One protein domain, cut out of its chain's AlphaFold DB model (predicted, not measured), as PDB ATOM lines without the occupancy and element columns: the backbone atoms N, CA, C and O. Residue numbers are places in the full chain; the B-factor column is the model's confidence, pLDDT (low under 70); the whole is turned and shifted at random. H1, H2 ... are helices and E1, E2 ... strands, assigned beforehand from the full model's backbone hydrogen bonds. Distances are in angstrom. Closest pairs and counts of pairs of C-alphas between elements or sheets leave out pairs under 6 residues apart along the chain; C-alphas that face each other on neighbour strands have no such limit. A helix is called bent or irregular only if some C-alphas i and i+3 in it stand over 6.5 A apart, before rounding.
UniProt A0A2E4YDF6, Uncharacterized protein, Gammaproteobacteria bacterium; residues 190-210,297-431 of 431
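AT A GLANCE: This is residues 190 to 210 and 297 to 431 of the 431 residues of an uncharacterized protein of Gammaproteobacteria bacterium (UniProt A0A2E4YDF6). The longest helix, H7, runs side by side with H2 in the opposite direction, with the small strand E1 packed on H7. Near the middle sits the short H4, packed among H1, H2 and the two arms of the bent helix H6; H1 crosses H2, and H6b crosses H4. The printed part has 156 residues with seven named helices and one named strand, in the order H1, H2, H3, H4, E1, H5, H6, H7; the class is mostly helix. It is compact, with a radius of gyration of the C-alphas of 15.0 A, and rounded, spanning 47 by 35 by 30 A.

HOW THE PARTS SIT: H7, residues 403 to 430, touches H2, residues 298 to 316, at a shallow tilt of 16 degrees, opposite ways; their closest C-alphas, of Ala 409 and Ala 314, are 4.6 A apart. E1, residues 353 to 355, pairs with no named strand, but residues 346 to 347 pair with it, antiparallel; the closest C-alphas of E1 and H7, Val 354 and Ser 417, are 4.1 A apart. H1, residues 190 to 206, touches residues 301 to 309 of H2 at a steep tilt of 62 degrees, closest at Ala 199 and Ser 305, 5.3 A between C-alphas. By its hydrogen bonds H6, residues 375 to 400, was assigned as one helix, but it is bent: C-alphas 382 and 385 are 6.8 A apart, and its arms H6a, residues 375 to 382, and H6b, residues 385 to 400, stand at a shallow tilt of 34 degrees, only just short of steep. H4, residues 331 to 341, touches residues 385 to 391 of H6b, about perpendicular at 89 degrees; the closest C-alphas, of Phe 334 and Gly 387, are 3.6 A apart. H1 and H7 are apart. Every O i to N i+4 pair is within hydrogen-bond range in H1, H2, H4, H6a and H3, residues 319 to 323; the figures are 10 of 12 in H6b and 22 of 24 in H7, while H5, residues 359 to 362, is too short for such a pair.

IN THESE COORDINATES: H7 is 39.6 A long from first to last C-alpha, from (153.966, 73.058, 242.228) to (133.933, 90.919, 213.107), with a kink of 29 degrees near residue 410; it is irregular, but only just, with C-alphas 405 and 408 7.0 A apart. H2 measures 27.0 A, H1 24.4 A, H6b 23.2 A and H4 15.1 A. H1 begins at C-alpha 190, (125.956, 70.067, 233.706). H3 touches residues 393 to 400 of H6b, closest at the C-alphas of His 320 and Ala 394, 5.2 A. H5 is close to H4 but not clearly touching, 7.1 A between the C-alphas of Ala 362 and Tyr 340.

THE WHOLE: The two C-alphas farthest apart, of Ala 371 and Asp 404, are 49.1 A apart. Residues 211 to 296 are not printed; C-alphas 210 and 297 are 13.9 A apart across the cut. The links from H4 to E1 and from H5 to H6 are long. The mean pLDDT of the printed part is 90.3; residues 209 to 210, 368 to 369, 371 to 372 and 431 are under 70.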
ATOM      1  N   ASP A 190     127.187  69.327 233.412       93.06
ATOM      2  CA  ASP A 190     125.956  70.067 233.706       93.06
ATOM      3  C   ASP A 190     126.191  71.281 234.608       93.06
ATOM      4  O   ASP A 190     125.585  72.330 234.397       93.06
ATOM      5  N   ALA A 191     127.077  71.173 235.603       91.75
ATOM      6  CA  ALA A 191     127.435  72.304 236.457       91.75
ATOM      7  C   ALA A 191     128.160  73.398 235.657       91.75
ATOM      8  O   ALA A 191     127.858  74.581 235.814       91.75
ATOM      9  N   ILE A 192     129.060  72.998 234.753       94.12
ATOM     10  CA  ILE A 192     129.756  73.907 233.832       94.12
ATOM     11  C   ILE A 192     128.746  74.604 232.911       94.12
ATOM     12  O   ILE A 192     128.771  75.827 232.802       94.12
ATOM     13  N   ASN A 193     127.808  73.860 232.320       94.56
ATOM     14  CA  ASN A 193     126.766  74.417 231.455       94.56
ATOM     15  C   ASN A 193     125.848  75.395 232.205       94.56
ATOM     16  O   ASN A 193     125.499  76.443 231.667       94.56
ATOM     17  N   LYS A 194     125.492  75.099 233.463       95.00
ATOM     18  CA  LYS A 194     124.706  76.009 234.314       95.00
ATOM     19  C   LYS A 194     125.451  77.313 234.597       95.00
ATOM     20  O   LYS A 194     124.854  78.379 234.489       95.00
ATOM     21  N   LEU A 195     126.746  77.240 234.907       95.19
ATOM     22  CA  LEU A 195     127.577  78.434 235.095       95.19
ATOM     23  C   LEU A 195     127.756  79.217 233.790       95.19
ATOM     24  O   LEU A 195     127.749  80.443 233.818       95.19
ATOM     25  N   ALA A 196     127.866  78.537 232.647       96.25
ATOM     26  CA  ALA A 196     127.941  79.192 231.342       96.25
ATOM     27  C   ALA A 196     126.634  79.928 231.010       96.25
ATOM     28  O   ALA A 196     126.674  81.080 230.583       96.25
ATOM     29  N   ALA A 197     125.479  79.313 231.282       95.50
ATOM     30  CA  ALA A 197     124.178  79.965 231.154       95.50
ATOM     31  C   ALA A 197     124.060  81.174 232.095       95.50
ATOM     32  O   ALA A 197     123.634  82.246 231.673       95.50
ATOM     33  N   GLU A 198     124.502  81.057 233.349       95.75
ATOM     34  CA  GLU A 198     124.518  82.192 234.274       95.75
ATOM     35  C   GLU A 198     125.457  83.311 233.794       95.75
ATOM     36  O   GLU A 198     125.078  84.483 233.837       95.75
ATOM     37  N   ALA A 199     126.636  82.975 233.265       96.38
ATOM     38  CA  ALA A 199     127.546  83.942 232.661       96.38
ATOM     39  C   ALA A 199     126.896  84.657 231.468       96.38
ATOM     40  O   ALA A 199     127.006  85.877 231.384       96.38
ATOM     41  N   LEU A 200     126.152  83.949 230.612       94.56
ATOM     42  CA  LEU A 200     125.365  84.565 229.538       94.56
ATOM     43  C   LEU A 200     124.339  85.563 230.090       94.56
ATOM     44  O   LEU A 200     124.270  86.683 229.597       94.56
ATOM     45  N   THR A 201     123.637  85.245 231.183       93.94
ATOM     46  CA  THR A 201     122.710  86.221 231.792       93.94
ATOM     47  C   THR A 201     123.415  87.472 232.325       93.94
ATOM     48  O   THR A 201     122.835  88.559 232.318       93.94
ATOM     49  N   VAL A 202     124.653  87.349 232.821       94.50
ATOM     50  CA  VAL A 202     125.469  88.497 233.255       94.50
ATOM     51  C   VAL A 202     125.917  89.307 232.042       94.50
ATOM     52  O   VAL A 202     125.842  90.536 232.073       94.50
ATOM     53  N   ILE A 203     126.331  88.623 230.974       93.50
ATOM     54  CA  ILE A 203     126.693  89.219 229.692       93.50
ATOM     55  C   ILE A 203     125.511  90.027 229.141       93.50
ATOM     56  O   ILE A 203     125.669  91.217 228.905       93.50
ATOM     57  N   ASP A 204     124.316  89.449 229.042       90.31
ATOM     58  CA  ASP A 204     123.127  90.132 228.508       90.31
ATOM     59  C   ASP A 204     122.708  91.349 229.348       90.31
ATOM     60  O   ASP A 204     122.198  92.340 228.825       90.31
ATOM     61  N   LYS A 205     122.947  91.310 230.666       90.38
ATOM     62  CA  LYS A 205     122.677  92.448 231.558       90.38
ATOM     63  C   LYS A 205     123.674  93.589 231.386       90.38
ATOM     64  O   LYS A 205     123.287  94.741 231.573       90.38
ATOM     65  N   LEU A 206     124.944  93.284 231.112       89.31
ATOM     66  CA  LEU A 206     125.997  94.292 230.957       89.31
ATOM     67  C   LEU A 206     126.060  94.832 229.531       89.31
ATOM     68  O   LEU A 206     126.086  96.045 229.346       89.31
ATOM     69  N   PHE A 207     126.037  93.959 228.531       86.25
ATOM     70  CA  PHE A 207     125.998  94.331 227.125       86.25
ATOM     71  C   PHE A 207     124.557  94.622 226.737       86.25
ATOM     72  O   PHE A 207     123.836  93.773 226.214       86.25
ATOM     73  N   ILE A 208     124.129  95.852 227.015       70.94
ATOM     74  CA  ILE A 208     122.811  96.349 226.638       70.94
ATOM     75  C   ILE A 208     122.806  96.531 225.106       70.94
ATOM     76  O   ILE A 208     122.964  97.636 224.591       70.94
ATOM     77  N   ALA A 209     122.639  95.429 224.367       55.62
ATOM     78  CA  ALA A 209     122.596  95.392 222.899       55.62
ATOM     79  C   ALA A 209     121.497  96.305 222.327       55.62
ATOM     80  O   ALA A 209     121.567  96.772 221.193       55.62
ATOM     81  N   GLN A 210     120.502  96.636 223.146       52.31
ATOM     82  CA  GLN A 210     119.503  97.634 222.833       52.31
ATOM     83  C   GLN A 210     119.715  98.841 223.732       52.31
ATOM     84  O   GLN A 210     119.047  98.997 224.753       52.31
ATOM     85  N   SER A 297     128.167  88.919 218.038       79.50
ATOM     86  CA  SER A 297     127.570  87.668 217.573       79.50
ATOM     87  C   SER A 297     127.371  86.656 218.712       79.50
ATOM     88  O   SER A 297     128.097  86.641 219.715       79.50
ATOM     89  N   GLY A 298     126.397  85.752 218.552       85.25
ATOM     90  CA  GLY A 298     126.148  84.677 219.521       85.25
ATOM     91  C   GLY A 298     127.394  83.827 219.804       85.25
ATOM     92  O   GLY A 298     127.595  83.380 220.931       85.25
ATOM     93  N   GLN A 299     128.284  83.682 218.815       90.00
ATOM     94  CA  GLN A 299     129.558  82.987 218.971       90.00
ATOM     95  C   GLN A 299     130.508  83.712 219.935       90.00
ATOM     96  O   GLN A 299     131.077  83.059 220.809       90.00
ATOM     97  N   ILE A 300     130.641  85.044 219.837       91.69
ATOM     98  CA  ILE A 300     131.455  85.857 220.764       91.69
ATOM     99  C   ILE A 300     130.941  85.691 222.193       91.69
ATOM    100  O   ILE A 300     131.721  85.405 223.100       91.69
ATOM    101  N   ARG A 301     129.621  85.800 222.394       92.12
ATOM    102  CA  ARG A 301     128.991  85.643 223.717       92.12
ATOM    103  C   ARG A 301     129.272  84.277 224.326       92.12
ATOM    104  O   ARG A 301     129.589  84.185 225.509       92.12
ATOM    105  N   ASN A 302     129.172  83.226 223.516       93.81
ATOM    106  CA  ASN A 302     129.384  81.862 223.979       93.81
ATOM    107  C   ASN A 302     130.862  81.603 224.308       93.81
ATOM    108  O   ASN A 302     131.172  80.991 225.321       93.81
ATOM    109  N   GLN A 303     131.800  82.119 223.509       95.00
ATOM    110  CA  GLN A 303     133.229  82.024 223.831       95.00
ATOM    111  C   GLN A 303     133.583  82.812 225.098       95.00
ATOM    112  O   GLN A 303     134.333  82.333 225.947       95.00
ATOM    113  N   LEU A 304     132.988  83.992 225.275       95.62
ATOM    114  CA  LEU A 304     133.185  84.822 226.458       95.62
ATOM    115  C   LEU A 304     132.615  84.165 227.726       95.62
ATOM    116  O   LEU A 304     133.255  84.211 228.776       95.62
ATOM    117  N   SER A 305     131.453  83.508 227.641       96.75
ATOM    118  CA  SER A 305     130.878  82.767 228.770       96.75
ATOM    119  C   SER A 305     131.759  81.577 229.168       96.75
ATOM    120  O   SER A 305     132.039  81.400 230.355       96.75
ATOM    121  N   GLN A 306     132.281  80.821 228.197       96.50
ATOM    122  CA  GLN A 306     133.202  79.708 228.452       96.50
ATOM    123  C   GLN A 306     134.532  80.175 229.051       96.50
ATOM    124  O   GLN A 306     135.037  79.538 229.981       96.50
ATOM    125  N   LEU A 307     135.061  81.316 228.598       97.38
ATOM    126  CA  LEU A 307     136.251  81.928 229.187       97.38
ATOM    127  C   LEU A 307     136.014  82.266 230.667       97.38
ATOM    128  O   LEU A 307     136.798  81.862 231.524       97.38
ATOM    129  N   ILE A 308     134.901  82.935 230.996       97.69
ATOM    130  CA  ILE A 308     134.538  83.275 232.384       97.69
ATOM    131  C   ILE A 308     134.470  82.020 233.262       97.69
ATOM    132  O   ILE A 308     135.020  82.007 234.367       97.69
ATOM    133  N   VAL A 309     133.814  80.959 232.785       97.06
ATOM    134  CA  VAL A 309     133.672  79.706 233.541       97.06
ATOM    135  C   VAL A 309     135.019  79.007 233.722       97.06
ATOM    136  O   VAL A 309     135.307  78.526 234.818       97.06
ATOM    137  N   SER A 310     135.873  78.996 232.697       96.56
ATOM    138  CA  SER A 310     137.220  78.416 232.768       96.56
ATOM    139  C   SER A 310     138.083  79.136 233.809       96.56
ATOM    140  O   SER A 310     138.722  78.490 234.643       96.56
ATOM    141  N   LEU A 311     138.023  80.471 233.847       97.06
ATOM    142  CA  LEU A 311     138.725  81.287 234.843       97.06
ATOM    143  C   LEU A 311     138.176  81.104 236.253       97.06
ATOM    144  O   LEU A 311     138.945  81.040 237.214       97.06
ATOM    145  N   TRP A 312     136.857  80.988 236.392       96.12
ATOM    146  CA  TRP A 312     136.229  80.698 237.677       96.12
ATOM    147  C   TRP A 312     136.656  79.331 238.207       96.12
ATOM    148  O   TRP A 312     137.007  79.197 239.381       96.12
ATOM    149  N   ARG A 313     136.682  78.323 237.332       95.25
ATOM    150  CA  ARG A 313     137.136  76.972 237.659       95.25
ATOM    151  C   ARG A 313     138.592  76.970 238.103       95.25
ATOM    152  O   ARG A 313     138.874  76.436 239.172       95.25
ATOM    153  N   ALA A 314     139.477  77.619 237.348       95.69
ATOM    154  CA  ALA A 314     140.878  77.774 237.729       95.69
ATOM    155  C   ALA A 314     141.014  78.468 239.093       95.69
ATOM    156  O   ALA A 314     141.698  77.967 239.983       95.69
ATOM    157  N   SER A 315     140.279  79.566 239.298       95.06
ATOM    158  CA  SER A 315     140.272  80.319 240.557       95.06
ATOM    159  C   SER A 315     139.829  79.465 241.738       95.06
ATOM    160  O   SER A 315     140.434  79.529 242.803       95.06
ATOM    161  N   CYS A 316     138.815  78.619 241.556       93.06
ATOM    162  CA  CYS A 316     138.297  77.740 242.601       93.06
ATOM    163  C   CYS A 316     139.287  76.666 243.069       93.06
ATOM    164  O   CYS A 316     139.072  76.103 244.141       93.06
ATOM    165  N   MET A 317     140.331  76.382 242.285       93.31
ATOM    166  CA  MET A 317     141.407  75.451 242.639       93.31
ATOM    167  C   MET A 317     142.559  76.134 243.383       93.31
ATOM    168  O   MET A 317     143.460  75.458 243.860       93.31
ATOM    169  N   THR A 318     142.536  77.463 243.499       93.38
ATOM    170  CA  THR A 318     143.576  78.223 244.198       93.38
ATOM    171  C   THR A 318     143.371  78.210 245.709       93.38
ATOM    172  O   THR A 318     142.241  78.147 246.208       93.38
ATOM    173  N   LYS A 319     144.468  78.366 246.456       91.94
ATOM    174  CA  LYS A 319     144.467  78.444 247.922       91.94
ATOM    175  C   LYS A 319     143.503  79.511 248.446       91.94
ATOM    176  O   LYS A 319     142.793  79.257 249.421       91.94
ATOM    177  N   HIS A 320     143.407  80.666 247.780       91.38
ATOM    178  CA  HIS A 320     142.475  81.725 248.174       91.38
ATOM    179  C   HIS A 320     141.020  81.235 248.216       91.38
ATOM    180  O   HIS A 320     140.327  81.439 249.208       91.38
ATOM    181  N   PHE A 321     140.548  80.553 247.172       90.00
ATOM    182  CA  PHE A 321     139.159  80.087 247.096       90.00
ATOM    183  C   PHE A 321     138.893  78.785 247.852       90.00
ATOM    184  O   PHE A 321     137.738  78.514 248.181       90.00
ATOM    185  N   MET A 322     139.927  77.987 248.119       87.69
ATOM    186  CA  MET A 322     139.821  76.808 248.982       87.69
ATOM    187  C   MET A 322     139.659  77.185 250.458       87.69
ATOM    188  O   MET A 322     138.969  76.491 251.199       87.69
ATOM    189  N   THR A 323     140.280  78.288 250.883       86.75
ATOM    190  CA  THR A 323     140.248  78.758 252.278       86.75
ATOM    191  C   THR A 323     139.147  79.788 252.536       86.75
ATOM    192  O   THR A 323     138.584  79.843 253.631       86.75
ATOM    193  N   SER A 324     138.801  80.597 251.534       83.44
ATOM    194  CA  SER A 324     137.776  81.634 251.646       83.44
ATOM    195  C   SER A 324     136.357  81.060 251.610       83.44
ATOM    196  O   SER A 324     136.027  80.174 250.818       83.44
ATOM    197  N   LYS A 325     135.461  81.618 252.434       75.12
ATOM    198  CA  LYS A 325     134.031  81.285 252.395       75.12
ATOM    199  C   LYS A 325     133.420  81.820 251.095       75.12
ATOM    200  O   LYS A 325     133.107  83.007 250.988       75.12
ATOM    201  N   LYS A 326     133.194  80.933 250.123       75.50
ATOM    202  CA  LYS A 326     132.421  81.247 248.915       75.50
ATOM    203  C   LYS A 326     130.978  81.564 249.316       75.50
ATOM    204  O   LYS A 326     130.267  80.713 249.846       75.50
ATOM    205  N   GLY A 327     130.532  82.794 249.076       73.44
ATOM    206  CA  GLY A 327     129.106  83.113 249.130       73.44
ATOM    207  C   GLY A 327     128.385  82.490 247.933       73.44
ATOM    208  O   GLY A 327     128.979  82.405 246.857       73.44
ATOM    209  N   ASN A 328     127.112  82.119 248.095       74.12
ATOM    210  CA  ASN A 328     126.294  81.538 247.017       74.12
ATOM    211  C   ASN A 328     126.215  82.422 245.755       74.12
ATOM    212  O   ASN A 328     125.946  81.906 244.681       74.12
ATOM    213  N   ASP A 329     126.471  83.727 245.878       81.94
ATOM    214  CA  ASP A 329     126.411  84.705 244.783       81.94
ATOM    215  C   ASP A 329     127.796  85.294 244.442       81.94
ATOM    216  O   ASP A 329     127.942  86.467 244.113       81.94
ATOM    217  N   SER A 330     128.869  84.512 244.605       90.81
ATOM    218  CA  SER A 330     130.235  84.990 244.311       90.81
ATOM    219  C   SER A 330     130.565  84.966 242.815       90.81
ATOM    220  O   SER A 330     131.449  85.700 242.375       90.81
ATOM    221  N   PHE A 331     129.841  84.159 242.032       94.56
ATOM    222  CA  PHE A 331     130.087  83.988 240.602       94.56
ATOM    223  C   PHE A 331     129.692  85.219 239.778       94.56
ATOM    224  O   PHE A 331     130.450  85.626 238.904       94.56
ATOM    225  N   ARG A 332     128.563  85.883 240.070       94.75
ATOM    226  CA  ARG A 332     128.132  87.061 239.291       94.75
ATOM    227  C   ARG A 332     129.080  88.258 239.418       94.75
ATOM    228  O   ARG A 332     129.445  88.810 238.379       94.75
ATOM    229  N   PRO A 333     129.538  88.646 240.629       94.69
ATOM    230  CA  PRO A 333     130.582  89.656 240.778       94.69
ATOM    231  C   PRO A 333     131.866  89.271 240.044       94.69
ATOM    232  O   PRO A 333     132.479  90.127 239.412       94.69
ATOM    233  N   PHE A 334     132.255  87.990 240.096       96.38
ATOM    234  CA  PHE A 334     133.421  87.472 239.380       96.38
ATOM    235  C   PHE A 334     133.274  87.625 237.863       96.38
ATOM    236  O   PHE A 334     134.127  88.247 237.238       96.38
ATOM    237  N   ALA A 335     132.167  87.150 237.288       97.06
ATOM    238  CA  ALA A 335     131.861  87.271 235.867       97.06
ATOM    239  C   ALA A 335     131.856  88.737 235.408       97.06
ATOM    240  O   ALA A 335     132.509  89.076 234.424       97.06
ATOM    241  N   ALA A 336     131.202  89.627 236.163       96.00
ATOM    242  CA  ALA A 336     131.237  91.060 235.888       96.00
ATOM    243  C   ALA A 336     132.673  91.611 235.933       96.00
ATOM    244  O   ALA A 336     133.062  92.379 235.059       96.00
ATOM    245  N   GLY A 337     133.481  91.190 236.908       96.25
ATOM    246  CA  GLY A 337     134.888  91.571 237.008       96.25
ATOM    247  C   GLY A 337     135.716  91.173 235.784       96.25
ATOM    248  O   GLY A 337     136.449  92.005 235.254       96.25
ATOM    249  N   ILE A 338     135.546  89.945 235.285       97.12
ATOM    250  CA  ILE A 338     136.208  89.484 234.055       97.12
ATOM    251  C   ILE A 338     135.777  90.331 232.852       97.12
ATOM    252  O   ILE A 338     136.625  90.787 232.090       97.12
ATOM    253  N   LEU A 339     134.484  90.629 232.714       95.88
ATOM    254  CA  LEU A 339     133.989  91.467 231.620       95.88
ATOM    255  C   LEU A 339     134.581  92.880 231.662       95.88
ATOM    256  O   LEU A 339     135.057  93.375 230.647       95.88
ATOM    257  N   TYR A 340     134.652  93.514 232.834       95.12
ATOM    258  CA  TYR A 340     135.309  94.820 232.966       95.12
ATOM    259  C   TYR A 340     136.831  94.760 232.794       95.12
ATOM    260  O   TYR A 340     137.429  95.769 232.417       95.12
ATOM    261  N   SER A 341     137.459  93.602 233.010       95.75
ATOM    262  CA  SER A 341     138.887  93.422 232.737       95.75
ATOM    263  C   SER A 341     139.222  93.438 231.243       95.75
ATOM    264  O   SER A 341     140.353  93.768 230.909       95.75
ATOM    265  N   LEU A 342     138.250  93.253 230.337       94.69
ATOM    266  CA  LEU A 342     138.445  93.435 228.888       94.69
ATOM    267  C   LEU A 342     138.957  94.839 228.512       94.69
ATOM    268  O   LEU A 342     139.572  95.001 227.464       94.69
ATOM    269  N   LYS A 343     138.760  95.847 229.377       93.62
ATOM    270  CA  LYS A 343     139.288  97.215 229.194       93.62
ATOM    271  C   LYS A 343     140.805  97.317 229.312       93.62
ATOM    272  O   LYS A 343     141.393  98.240 228.768       93.62
ATOM    273  N   ARG A 344     141.424  96.456 230.121       92.69
ATOM    274  CA  ARG A 344     142.849  96.556 230.494       92.69
ATOM    275  C   ARG A 344     143.619  95.258 230.281       92.69
ATOM    276  O   ARG A 344     144.841  95.256 230.359       92.69
ATOM    277  N   GLY A 345     142.907  94.172 230.004       94.44
ATOM    278  CA  GLY A 345     143.427  92.822 230.036       94.44
ATOM    279  C   GLY A 345     143.703  92.339 231.460       94.44
ATOM    280  O   GLY A 345     143.677  93.095 232.436       94.44
ATOM    281  N   LEU A 346     143.967  91.044 231.572       94.25
ATOM    282  CA  LEU A 346     144.445  90.399 232.787       94.25
ATOM    283  C   LEU A 346     145.659  89.550 232.429       94.25
ATOM    284  O   LEU A 346     145.554  88.632 231.613       94.25
ATOM    285  N   TYR A 347     146.786  89.855 233.062       92.94
ATOM    286  CA  TYR A 347     148.070  89.219 232.803       92.94
ATOM    287  C   TYR A 347     148.553  88.492 234.053       92.94
ATOM    288  O   TYR A 347     148.349  88.956 235.178       92.94
ATOM    289  N   LEU A 348     149.176  87.339 233.846       89.56
ATOM    290  CA  LEU A 348     149.892  86.609 234.881       89.56
ATOM    291  C   LEU A 348     151.285  87.224 235.108       89.56
ATOM    292  O   LEU A 348     151.771  87.971 234.256       89.56
ATOM    293  N   PRO A 349     151.949  86.916 236.239       85.00
ATOM    294  CA  PRO A 349     153.291  87.429 236.532       85.00
ATOM    295  C   PRO A 349     154.363  87.045 235.500       85.00
ATOM    296  O   PRO A 349     155.361  87.743 235.374       85.00
ATOM    297  N   ASP A 350     154.158  85.955 234.758       87.25
ATOM    298  CA  ASP A 350     155.019  85.492 233.662       87.25
ATOM    299  C   ASP A 350     154.773  86.240 232.333       87.25
ATOM    300  O   ASP A 350     155.407  85.941 231.325       87.25
ATOM    301  N   GLY A 351     153.848  87.206 232.315       89.56
ATOM    302  CA  GLY A 351     153.442  87.954 231.126       89.56
ATOM    303  C   GLY A 351     152.339  87.280 230.305       89.56
ATOM    304  O   GLY A 351     151.857  87.870 229.336       89.56
ATOM    305  N   THR A 352     151.879  86.084 230.686       91.69
ATOM    306  CA  THR A 352     150.821  85.376 229.959       91.69
ATOM    307  C   THR A 352     149.498  86.142 230.052       91.69
ATOM    308  O   THR A 352     148.982  86.419 231.136       91.69
ATOM    309  N   CYS A 353     148.917  86.472 228.897       94.06
ATOM    310  CA  CYS A 353     147.645  87.187 228.795       94.06
ATOM    311  C   CYS A 353     146.467  86.219 228.954       94.06
ATOM    312  O   CYS A 353     146.131  85.480 228.032       94.06
ATOM    313  N   VAL A 354     145.806  86.248 230.106       94.12
ATOM    314  CA  VAL A 354     144.679  85.360 230.429       94.12
ATOM    315  C   VAL A 354     143.350  85.941 229.959       94.12
ATOM    316  O   VAL A 354     142.517  85.220 229.414       94.12
ATOM    317  N   VAL A 355     143.159  87.250 230.131       96.19
ATOM    318  CA  VAL A 355     142.023  87.976 229.554       96.19
ATOM    319  C   VAL A 355     142.576  89.020 228.590       96.19
ATOM    320  O   VAL A 355     143.349  89.876 229.024       96.19
ATOM    321  N   PRO A 356     142.228  88.972 227.295       95.31
ATOM    322  CA  PRO A 356     142.702  89.951 226.332       95.31
ATOM    323  C   PRO A 356     142.065  91.325 226.560       95.31
ATOM    324  O   PRO A 356     140.903  91.430 226.949       95.31
ATOM    325  N   VAL A 357     142.812  92.381 226.235       95.94
ATOM    326  CA  VAL A 357     142.212  93.681 225.906       95.94
ATOM    327  C   VAL A 357     141.362  93.517 224.642       95.94
ATOM    328  O   VAL A 357     141.886  93.006 223.646       95.94
ATOM    329  N   LEU A 358     140.086  93.904 224.721       92.75
ATOM    330  CA  LEU A 358     139.101  93.925 223.629       92.75
ATOM    331  C   LEU A 358     138.343  95.254 223.711       92.75
ATOM    332  O   LEU A 358     137.318  95.343 224.392       92.75
ATOM    333  N   GLU A 359     138.892  96.302 223.100       89.62
ATOM    334  CA  GLU A 359     138.359  97.668 223.203       89.62
ATOM    335  C   GLU A 359     136.958  97.761 222.596       89.62
ATOM    336  O   GLU A 359     136.058  98.332 223.211       89.62
ATOM    337  N   GLU A 360     136.740  97.072 221.478       87.62
ATOM    338  CA  GLU A 360     135.490  97.047 220.718       87.62
ATOM    339  C   GLU A 360     134.335  96.512 221.572       87.62
ATOM    340  O   GLU A 360     133.240  97.072 221.607       87.62
ATOM    341  N   LEU A 361     134.589  95.459 222.355       87.62
ATOM    342  CA  LEU A 361     133.612  94.951 223.319       87.62
ATOM    343  C   LEU A 361     133.502  95.856 224.544       87.62
ATOM    344  O   LEU A 361     132.417  96.062 225.094       87.62
ATOM    345  N   ALA A 362     134.624  96.387 225.012       89.06
ATOM    346  CA  ALA A 362     134.669  97.140 226.248       89.06
ATOM    347  C   ALA A 362     133.979  98.512 226.163       89.06
ATOM    348  O   ALA A 362     133.504  99.010 227.193       89.06
ATOM    349  N   GLU A 363     133.875  99.099 224.968       86.06
ATOM    350  CA  GLU A 363     133.077 100.299 224.683       86.06
ATOM    351  C   GLU A 363     131.584 100.093 224.960       86.06
ATOM    352  O   GLU A 363     130.890 101.016 225.394       86.06
ATOM    353  N   HIS A 364     131.085  98.870 224.776       84.69
ATOM    354  CA  HIS A 364     129.687  98.529 225.027       84.69
ATOM    355  C   HIS A 364     129.366  98.312 226.512       84.69
ATOM    356  O   HIS A 364     128.192  98.225 226.881       84.69
ATOM    357  N   LEU A 365     130.379  98.253 227.384       87.38
ATOM    358  CA  LEU A 365     130.170  98.092 228.818       87.38
ATOM    359  C   LEU A 365     129.733  99.415 229.473       87.38
ATOM    360  O   LEU A 365     130.380 100.450 229.286       87.38
ATOM    361  N   PRO A 366     128.694  99.396 230.326       83.06
ATOM    362  CA  PRO A 366     128.148 100.603 230.923       83.06
ATOM    363  C   PRO A 366     129.163 101.305 231.830       83.06
ATOM    364  O   PRO A 366     129.889 100.702 232.620       83.06
ATOM    365  N   ALA A 367     129.209 102.632 231.744       79.19
ATOM    366  CA  ALA A 367     129.917 103.444 232.725       79.19
ATOM    367  C   ALA A 367     129.036 103.663 233.967       79.19
ATOM    368  O   ALA A 367     127.826 103.852 233.849       79.19
ATOM    369  N   LEU A 368     129.662 103.725 235.146       64.75
ATOM    370  CA  LEU A 368     129.006 103.778 236.465       64.75
ATOM    371  C   LEU A 368     128.073 104.980 236.643       64.75
ATOM    372  O   LEU A 368     127.147 104.948 237.449       64.75
ATOM    373  N   ARG A 369     128.299 106.030 235.851       66.75
ATOM    374  CA  ARG A 369     127.509 107.265 235.828       66.75
ATOM    375  C   ARG A 369     126.779 107.487 234.502       66.75
ATOM    376  O   ARG A 369     126.281 108.580 234.262       66.75
ATOM    377  N   SER A 370     126.714 106.479 233.630       73.44
ATOM    378  CA  SER A 370     125.990 106.619 232.370       73.44
ATOM    379  C   SER A 370     124.484 106.634 232.616       73.44
ATOM    380  O   SER A 370     123.921 105.707 233.213       73.44
ATOM    381  N   ALA A 371     123.812 107.651 232.073       69.25
ATOM    382  CA  ALA A 371     122.355 107.718 232.016       69.25
ATOM    383  C   ALA A 371     121.748 106.504 231.285       69.25
ATOM    384  O   ALA A 371     120.624 106.113 231.577       69.25
ATOM    385  N   SER A 372     122.511 105.852 230.398       68.25
ATOM    386  CA  SER A 372     122.064 104.679 229.641       68.25
ATOM    387  C   SER A 372     122.212 103.339 230.376       68.25
ATOM    388  O   SER A 372     121.887 102.306 229.797       68.25
ATOM    389  N   SER A 373     122.734 103.311 231.610       78.62
ATOM    390  CA  SER A 373     122.938 102.057 232.351       78.62
ATOM    391  C   SER A 373     121.671 101.616 233.082       78.62
ATOM    392  O   SER A 373     121.154 102.359 233.921       78.62
ATOM    393  N   THR A 374     121.241 100.372 232.855       84.94
ATOM    394  CA  THR A 374     120.140  99.742 233.603       84.94
ATOM    395  C   THR A 374     120.498  99.561 235.089       84.94
ATOM    396  O   THR A 374     121.685  99.469 235.425       84.94
ATOM    397  N   PRO A 375     119.509  99.466 236.003       86.38
ATOM    398  CA  PRO A 375     119.767  99.204 237.424       86.38
ATOM    399  C   PRO A 375     120.561  97.912 237.666       86.38
ATOM    400  O   PRO A 375     121.497  97.900 238.462       86.38
ATOM    401  N   ALA A 376     120.244  96.847 236.919       87.00
ATOM    402  CA  ALA A 376     120.958  95.573 236.990       87.00
ATOM    403  C   ALA A 376     122.427  95.711 236.558       87.00
ATOM    404  O   ALA A 376     123.320  95.190 237.227       87.00
ATOM    405  N   ALA A 377     122.694  96.460 235.485       87.38
ATOM    406  CA  ALA A 377     124.054  96.735 235.045       87.38
ATOM    407  C   ALA A 377     124.846  97.554 236.074       87.38
ATOM    408  O   ALA A 377     126.002  97.233 236.337       87.38
ATOM    409  N   ARG A 378     124.221  98.554 236.719       88.88
ATOM    410  CA  ARG A 378     124.858  99.343 237.793       88.88
ATOM    411  C   ARG A 378     125.220  98.474 238.997       88.88
ATOM    412  O   ARG A 378     126.300  98.633 239.555       88.88
ATOM    413  N   GLN A 379     124.351  97.534 239.374       90.31
ATOM    414  CA  GLN A 379     124.611  96.583 240.458       90.31
ATOM    415  C   GLN A 379     125.753  95.606 240.119       90.31
ATOM    416  O   GLN A 379     126.622  95.326 240.948       90.31
ATOM    417  N   LEU A 380     125.776  95.080 238.894       91.19
ATOM    418  CA  LEU A 380     126.860  94.205 238.436       91.19
ATOM    419  C   LEU A 380     128.182  94.968 238.329       91.19
ATOM    420  O   LEU A 380     129.230  94.468 238.724       91.19
ATOM    421  N   GLN A 381     128.138  96.214 237.873       90.31
ATOM    422  CA  GLN A 381     129.306  97.074 237.825       90.31
ATOM    423  C   GLN A 381     129.840  97.419 239.216       90.31
ATOM    424  O   GLN A 381     131.047  97.319 239.430       90.31
ATOM    425  N   SER A 382     128.985  97.788 240.173       89.56
ATOM    426  CA  SER A 382     129.430  98.108 241.535       89.56
ATOM    427  C   SER A 382     130.076  96.906 242.230       89.56
ATOM    428  O   SER A 382     130.988  97.070 243.035       89.56
ATOM    429  N   SER A 383     129.666  95.688 241.866       91.25
ATOM    430  CA  SER A 383     130.260  94.443 242.359       91.25
ATOM    431  C   SER A 383     131.429  93.912 241.511       91.25
ATOM    432  O   SER A 383     132.175  93.060 241.991       91.25
ATOM    433  N   SER A 384     131.667  94.440 240.304       93.19
ATOM    434  CA  SER A 384     132.747  93.989 239.404       93.19
ATOM    435  C   SER A 384     134.145  94.121 240.013       93.19
ATOM    436  O   SER A 384     134.971  93.222 239.859       93.19
ATOM    437  N   HIS A 385     134.394  95.187 240.783       91.44
ATOM    438  CA  HIS A 385     135.662  95.394 241.485       91.44
ATOM    439  C   HIS A 385     135.971  94.231 242.436       91.44
ATOM    440  O   HIS A 385     137.085  93.713 242.453       91.44
ATOM    441  N   ARG A 386     134.959  93.737 243.164       90.50
ATOM    442  CA  ARG A 386     135.096  92.549 244.018       90.50
ATOM    443  C   ARG A 386     135.477  91.315 243.201       90.50
ATOM    444  O   ARG A 386     136.282  90.514 243.674       90.50
ATOM    445  N   GLY A 387     134.918  91.162 242.003       93.19
ATOM    446  CA  GLY A 387     135.279  90.090 241.079       93.19
ATOM    447  C   GLY A 387     136.746  90.143 240.667       93.19
ATOM    448  O   GLY A 387     137.457  89.155 240.834       93.19
ATOM    449  N   ILE A 388     137.208  91.312 240.216       93.88
ATOM    450  CA  ILE A 388     138.601  91.541 239.803       93.88
ATOM    451  C   ILE A 388     139.556  91.273 240.968       93.88
ATOM    452  O   ILE A 388     140.502  90.505 240.811       93.88
ATOM    453  N   CYS A 389     139.284  91.822 242.155       93.31
ATOM    454  CA  CYS A 389     140.119  91.578 243.330       93.31
ATOM    455  C   CYS A 389     140.137  90.099 243.733       93.31
ATOM    456  O   CYS A 389     141.187  89.583 244.107       93.31
ATOM    457  N   SER A 390     138.998  89.400 243.652       92.81
ATOM    458  CA  SER A 390     138.936  87.958 243.931       92.81
ATOM    459  C   SER A 390     139.802  87.164 242.953       92.81
ATOM    460  O   SER A 390     140.540  86.279 243.377       92.81
ATOM    461  N   MET A 391     139.751  87.507 241.661       93.94
ATOM    462  CA  MET A 391     140.589  86.892 240.631       93.94
ATOM    463  C   MET A 391     142.074  87.169 240.884       93.94
ATOM    464  O   MET A 391     142.874  86.244 240.906       93.94
ATOM    465  N   GLN A 392     142.452  88.421 241.148       93.44
ATOM    466  CA  GLN A 392     143.840  88.788 241.441       93.44
ATOM    467  C   GLN A 392     144.377  88.049 242.669       93.44
ATOM    468  O   GLN A 392     145.447  87.461 242.598       93.44
ATOM    469  N   ARG A 393     143.609  87.989 243.765       93.44
ATOM    470  CA  ARG A 393     143.988  87.229 244.968       93.44
ATOM    471  C   ARG A 393     144.131  85.737 244.686       93.44
ATOM    472  O   ARG A 393     145.062  85.116 245.189       93.44
ATOM    473  N   ALA A 394     143.242  85.166 243.872       93.00
ATOM    474  CA  ALA A 394     143.356  83.779 243.431       93.00
ATOM    475  C   ALA A 394     144.668  83.547 242.675       93.00
ATOM    476  O   ALA A 394     145.427  82.647 243.036       93.00
ATOM    477  N   LEU A 395     144.974  84.407 241.701       92.88
ATOM    478  CA  LEU A 395     146.204  84.340 240.918       92.88
ATOM    479  C   LEU A 395     147.458  84.509 241.781       92.88
ATOM    480  O   LEU A 395     148.383  83.714 241.656       92.88
ATOM    481  N   THR A 396     147.487  85.480 242.697       92.94
ATOM    482  CA  THR A 396     148.617  85.664 243.622       92.94
ATOM    483  C   THR A 396     148.805  84.435 244.510       92.94
ATOM    484  O   THR A 396     149.930  83.969 244.683       92.94
ATOM    485  N   SER A 397     147.713  83.834 244.995       94.12
ATOM    486  CA  SER A 397     147.782  82.658 245.869       94.12
ATOM    487  C   SER A 397     148.332  81.396 245.193       94.12
ATOM    488  O   SER A 397     148.719  80.467 245.896       94.12
ATOM    489  N   LEU A 398     148.435  81.356 243.856       92.25
ATOM    490  CA  LEU A 398     149.113  80.267 243.135       92.25
ATOM    491  C   LEU A 398     150.613  80.205 243.423       92.25
ATOM    492  O   LEU A 398     151.201  79.133 243.314       92.25
ATOM    493  N   SER A 399     151.232  81.339 243.761       90.88
ATOM    494  CA  SER A 399     152.649  81.384 244.144       90.88
ATOM    495  C   SER A 399     152.905  80.789 245.533       90.88
ATOM    496  O   SER A 399     154.015  80.364 245.821       90.88
ATOM    497  N   GLU A 400     151.866  80.706 246.369       92.44
ATOM    498  CA  GLU A 400     151.928  80.143 247.721       92.44
ATOM    499  C   GLU A 400     151.593  78.642 247.773       92.44
ATOM    500  O   GLU A 400     151.559  78.058 248.858       92.44
ATOM    501  N   MET A 401     151.247  78.036 246.635       93.19
ATOM    502  CA  MET A 401     150.892  76.622 246.520       93.19
ATOM    503  C   MET A 401     152.096  75.797 246.063       93.19
ATOM    504  O   MET A 401     152.933  76.279 245.299       93.19
ATOM    505  N   ASN A 402     152.143  74.529 246.475       95.81
ATOM    506  CA  ASN A 402     153.102  73.570 245.931       95.81
ATOM    507  C   ASN A 402     152.910  73.430 244.415       95.81
ATOM    508  O   ASN A 402     151.789  73.551 243.913       95.81
ATOM    509  N   ALA A 403     153.994  73.149 243.689       93.06
ATOM    510  CA  ALA A 403     153.966  73.058 242.228       93.06
ATOM    511  C   ALA A 403     152.928  72.036 241.729       93.06
ATOM    512  O   ALA A 403     152.148  72.357 240.833       93.06
ATOM    513  N   ASP A 404     152.863  70.864 242.366       94.81
ATOM    514  CA  ASP A 404     151.938  69.788 241.994       94.81
ATOM    515  C   ASP A 404     150.469  70.172 242.230       94.81
ATOM    516  O   ASP A 404     149.617  69.940 241.371       94.81
ATOM    517  N   ASP A 405     150.176  70.846 243.346       93.25
ATOM    518  CA  ASP A 405     148.820  71.301 243.684       93.25
ATOM    519  C   ASP A 405     148.363  72.470 242.798       93.25
ATOM    520  O   ASP A 405     147.179  72.599 242.472       93.25
ATOM    521  N   ALA A 406     149.294  73.342 242.400       93.31
ATOM    522  CA  ALA A 406     149.021  74.489 241.539       93.31
ATOM    523  C   ALA A 406     148.853  74.094 240.063       93.31
ATOM    524  O   ALA A 406     148.225  74.833 239.298       93.31
ATOM    525  N   GLN A 407     149.407  72.950 239.649       95.19
ATOM    526  CA  GLN A 407     149.494  72.563 238.245       95.19
ATOM    527  C   GLN A 407     148.136  72.490 237.529       95.19
ATOM    528  O   GLN A 407     148.015  73.061 236.444       95.19
ATOM    529  N   PRO A 408     147.068  71.905 238.108       94.38
ATOM    530  CA  PRO A 408     145.761  71.879 237.453       94.38
ATOM    531  C   PRO A 408     145.184  73.279 237.201       94.38
ATOM    532  O   PRO A 408     144.580  73.529 236.156       94.38
ATOM    533  N   ALA A 409     145.384  74.207 238.143       94.56
ATOM    534  CA  ALA A 409     144.934  75.586 237.998       94.56
ATOM    535  C   ALA A 409     145.736  76.316 236.911       94.56
ATOM    536  O   ALA A 409     145.148  77.026 236.095       94.56
ATOM    537  N   ARG A 410     147.058  76.099 236.849       95.06
ATOM    538  CA  ARG A 410     147.931  76.646 235.796       95.06
ATOM    539  C   ARG A 410     147.526  76.148 234.411       95.06
ATOM    540  O   ARG A 410     147.392  76.967 233.508       95.06
ATOM    541  N   THR A 411     147.251  74.854 234.253       95.81
ATOM    542  CA  THR A 411     146.774  74.287 232.980       95.81
ATOM    543  C   THR A 411     145.480  74.958 232.519       95.81
ATOM    544  O   THR A 411     145.395  75.399 231.377       95.81
ATOM    545  N   LEU A 412     144.503  75.134 233.416       95.81
ATOM    546  CA  LEU A 412     143.252  75.820 233.079       95.81
ATOM    547  C   LEU A 412     143.456  77.301 232.724       95.81
ATOM    548  O   LEU A 412     142.757  77.816 231.855       95.81
ATOM    549  N   LEU A 413     144.399  77.994 233.371       95.69
ATOM    550  CA  LEU A 413     144.740  79.379 233.025       95.69
ATOM    551  C   LEU A 413     145.425  79.480 231.660       95.69
ATOM    552  O   LEU A 413     145.145  80.415 230.913       95.69
ATOM    553  N   LEU A 414     146.277  78.514 231.308       95.75
ATOM    554  CA  LEU A 414     146.877  78.426 229.978       95.75
ATOM    555  C   LEU A 414     145.814  78.153 228.909       95.75
ATOM    556  O   LEU A 414     145.797  78.827 227.880       95.75
ATOM    557  N   ASP A 415     144.876  77.242 229.156       96.19
ATOM    558  CA  ASP A 415     143.761  77.004 228.235       96.19
ATOM    559  C   ASP A 415     142.867  78.243 228.096       96.19
ATOM    560  O   ASP A 415     142.498  78.620 226.981       96.19
ATOM    561  N   ALA A 416     142.593  78.943 229.199       96.31
ATOM    562  CA  ALA A 416     141.878  80.213 229.176       96.31
ATOM    563  C   ALA A 416     142.643  81.294 228.390       96.31
ATOM    564  O   ALA A 416     142.026  82.038 227.634       96.31
ATOM    565  N   SER A 417     143.978  81.344 228.481       96.62
ATOM    566  CA  SER A 417     144.796  82.265 227.677       96.62
ATOM    567  C   SER A 417     144.669  81.990 226.172       96.62
ATOM    568  O   SER A 417     144.519  82.920 225.378       96.62
ATOM    569  N   ARG A 418     144.621  80.710 225.771       96.88
ATOM    570  CA  ARG A 418     144.395  80.295 224.375       96.88
ATOM    571  C   ARG A 418     142.992  80.673 223.905       96.88
ATOM    572  O   ARG A 418     142.845  81.209 222.808       96.88
ATOM    573  N   GLN A 419     141.976  80.449 224.740       95.94
ATOM    574  CA  GLN A 419     140.600  80.881 224.469       95.94
ATOM    575  C   GLN A 419     140.508  82.405 224.337       95.94
ATOM    576  O   GLN A 419     139.860  82.901 223.420       95.94
ATOM    577  N   GLY A 420     141.196  83.153 225.200       95.12
ATOM    578  CA  GLY A 420     141.294  84.607 225.127       95.12
ATOM    579  C   GLY A 420     141.947  85.082 223.827       95.12
ATOM    580  O   GLY A 420     141.417  85.967 223.157       95.12
ATOM    581  N   ALA A 421     143.055  84.466 223.412       95.38
ATOM    582  CA  ALA A 421     143.703  84.774 222.137       95.38
ATOM    583  C   ALA A 421     142.785  84.492 220.934       95.38
ATOM    584  O   ALA A 421     142.686  85.318 220.025       95.38
ATOM    585  N   PHE A 422     142.065  83.365 220.954       95.25
ATOM    586  CA  PHE A 422     141.065  83.037 219.938       95.25
ATOM    587  C   PHE A 422     139.914  84.050 219.916       95.25
ATOM    588  O   PHE A 422     139.533  84.524 218.847       95.25
ATOM    589  N   LEU A 423     139.398  84.433 221.088       94.19
ATOM    590  CA  LEU A 423     138.346  85.437 221.219       94.19
ATOM    591  C   LEU A 423     138.784  86.785 220.636       94.19
ATOM    592  O   LEU A 423     138.012  87.397 219.907       94.19
ATOM    593  N   ARG A 424     140.027  87.214 220.891       93.56
ATOM    594  CA  ARG A 424     140.593  88.427 220.283       93.56
ATOM    595  C   ARG A 424     140.592  88.346 218.762       93.56
ATOM    596  O   ARG A 424     140.060  89.239 218.119       93.56
ATOM    597  N   ALA A 425     141.114  87.261 218.194       92.38
ATOM    598  CA  ALA A 425     141.120  87.073 216.743       92.38
ATOM    599  C   ALA A 425     139.701  87.068 216.148       92.38
ATOM    600  O   ALA A 425     139.490  87.548 215.038       92.38
ATOM    601  N   LEU A 426     138.725  86.532 216.883       90.81
ATOM    602  CA  LEU A 426     137.333  86.472 216.455       90.81
ATOM    603  C   LEU A 426     136.652  87.846 216.501       90.81
ATOM    604  O   LEU A 426     135.915  88.178 215.577       90.81
ATOM    605  N   VAL A 427     136.918  88.654 217.528       89.50
ATOM    606  CA  VAL A 427     136.428  90.040 217.615       89.50
ATOM    607  C   VAL A 427     137.051  90.899 216.516       89.50
ATOM    608  O   VAL A 427     136.312  91.567 215.801       89.50
ATOM    609  N   SER A 428     138.365  90.804 216.288       87.00
ATOM    610  CA  SER A 428     139.054  91.571 215.237       87.00
ATOM    611  C   SER A 428     138.626  91.213 213.809       87.00
ATOM    612  O   SER A 428     138.861  91.992 212.899       87.00
ATOM    613  N   ARG A 429     138.028  90.035 213.579       84.44
ATOM    614  CA  ARG A 429     137.451  89.657 212.273       84.44
ATOM    615  C   ARG A 429     136.050  90.218 212.043       84.44
ATOM    616  O   ARG A 429     135.618  90.297 210.898       84.44
ATOM    617  N   ASN A 430     135.334  90.505 213.126       78.44
ATOM    618  CA  ASN A 430     133.933  90.919 213.107       78.44
ATOM    619  C   ASN A 430     133.742  92.419 213.397       78.44
ATOM    620  O   ASN A 430     132.615  92.909 213.316       78.44
ATOM    621  N   SER A 431     134.818  93.111 213.778       69.62
ATOM    622  CA  SER A 431     134.892  94.567 213.955       69.62
ATOM    623  C   SER A 431     135.398  95.195 212.668       69.62
ATOM    624  O   SER A 431     134.857  96.258 212.291       69.62
TER     625      SER A 431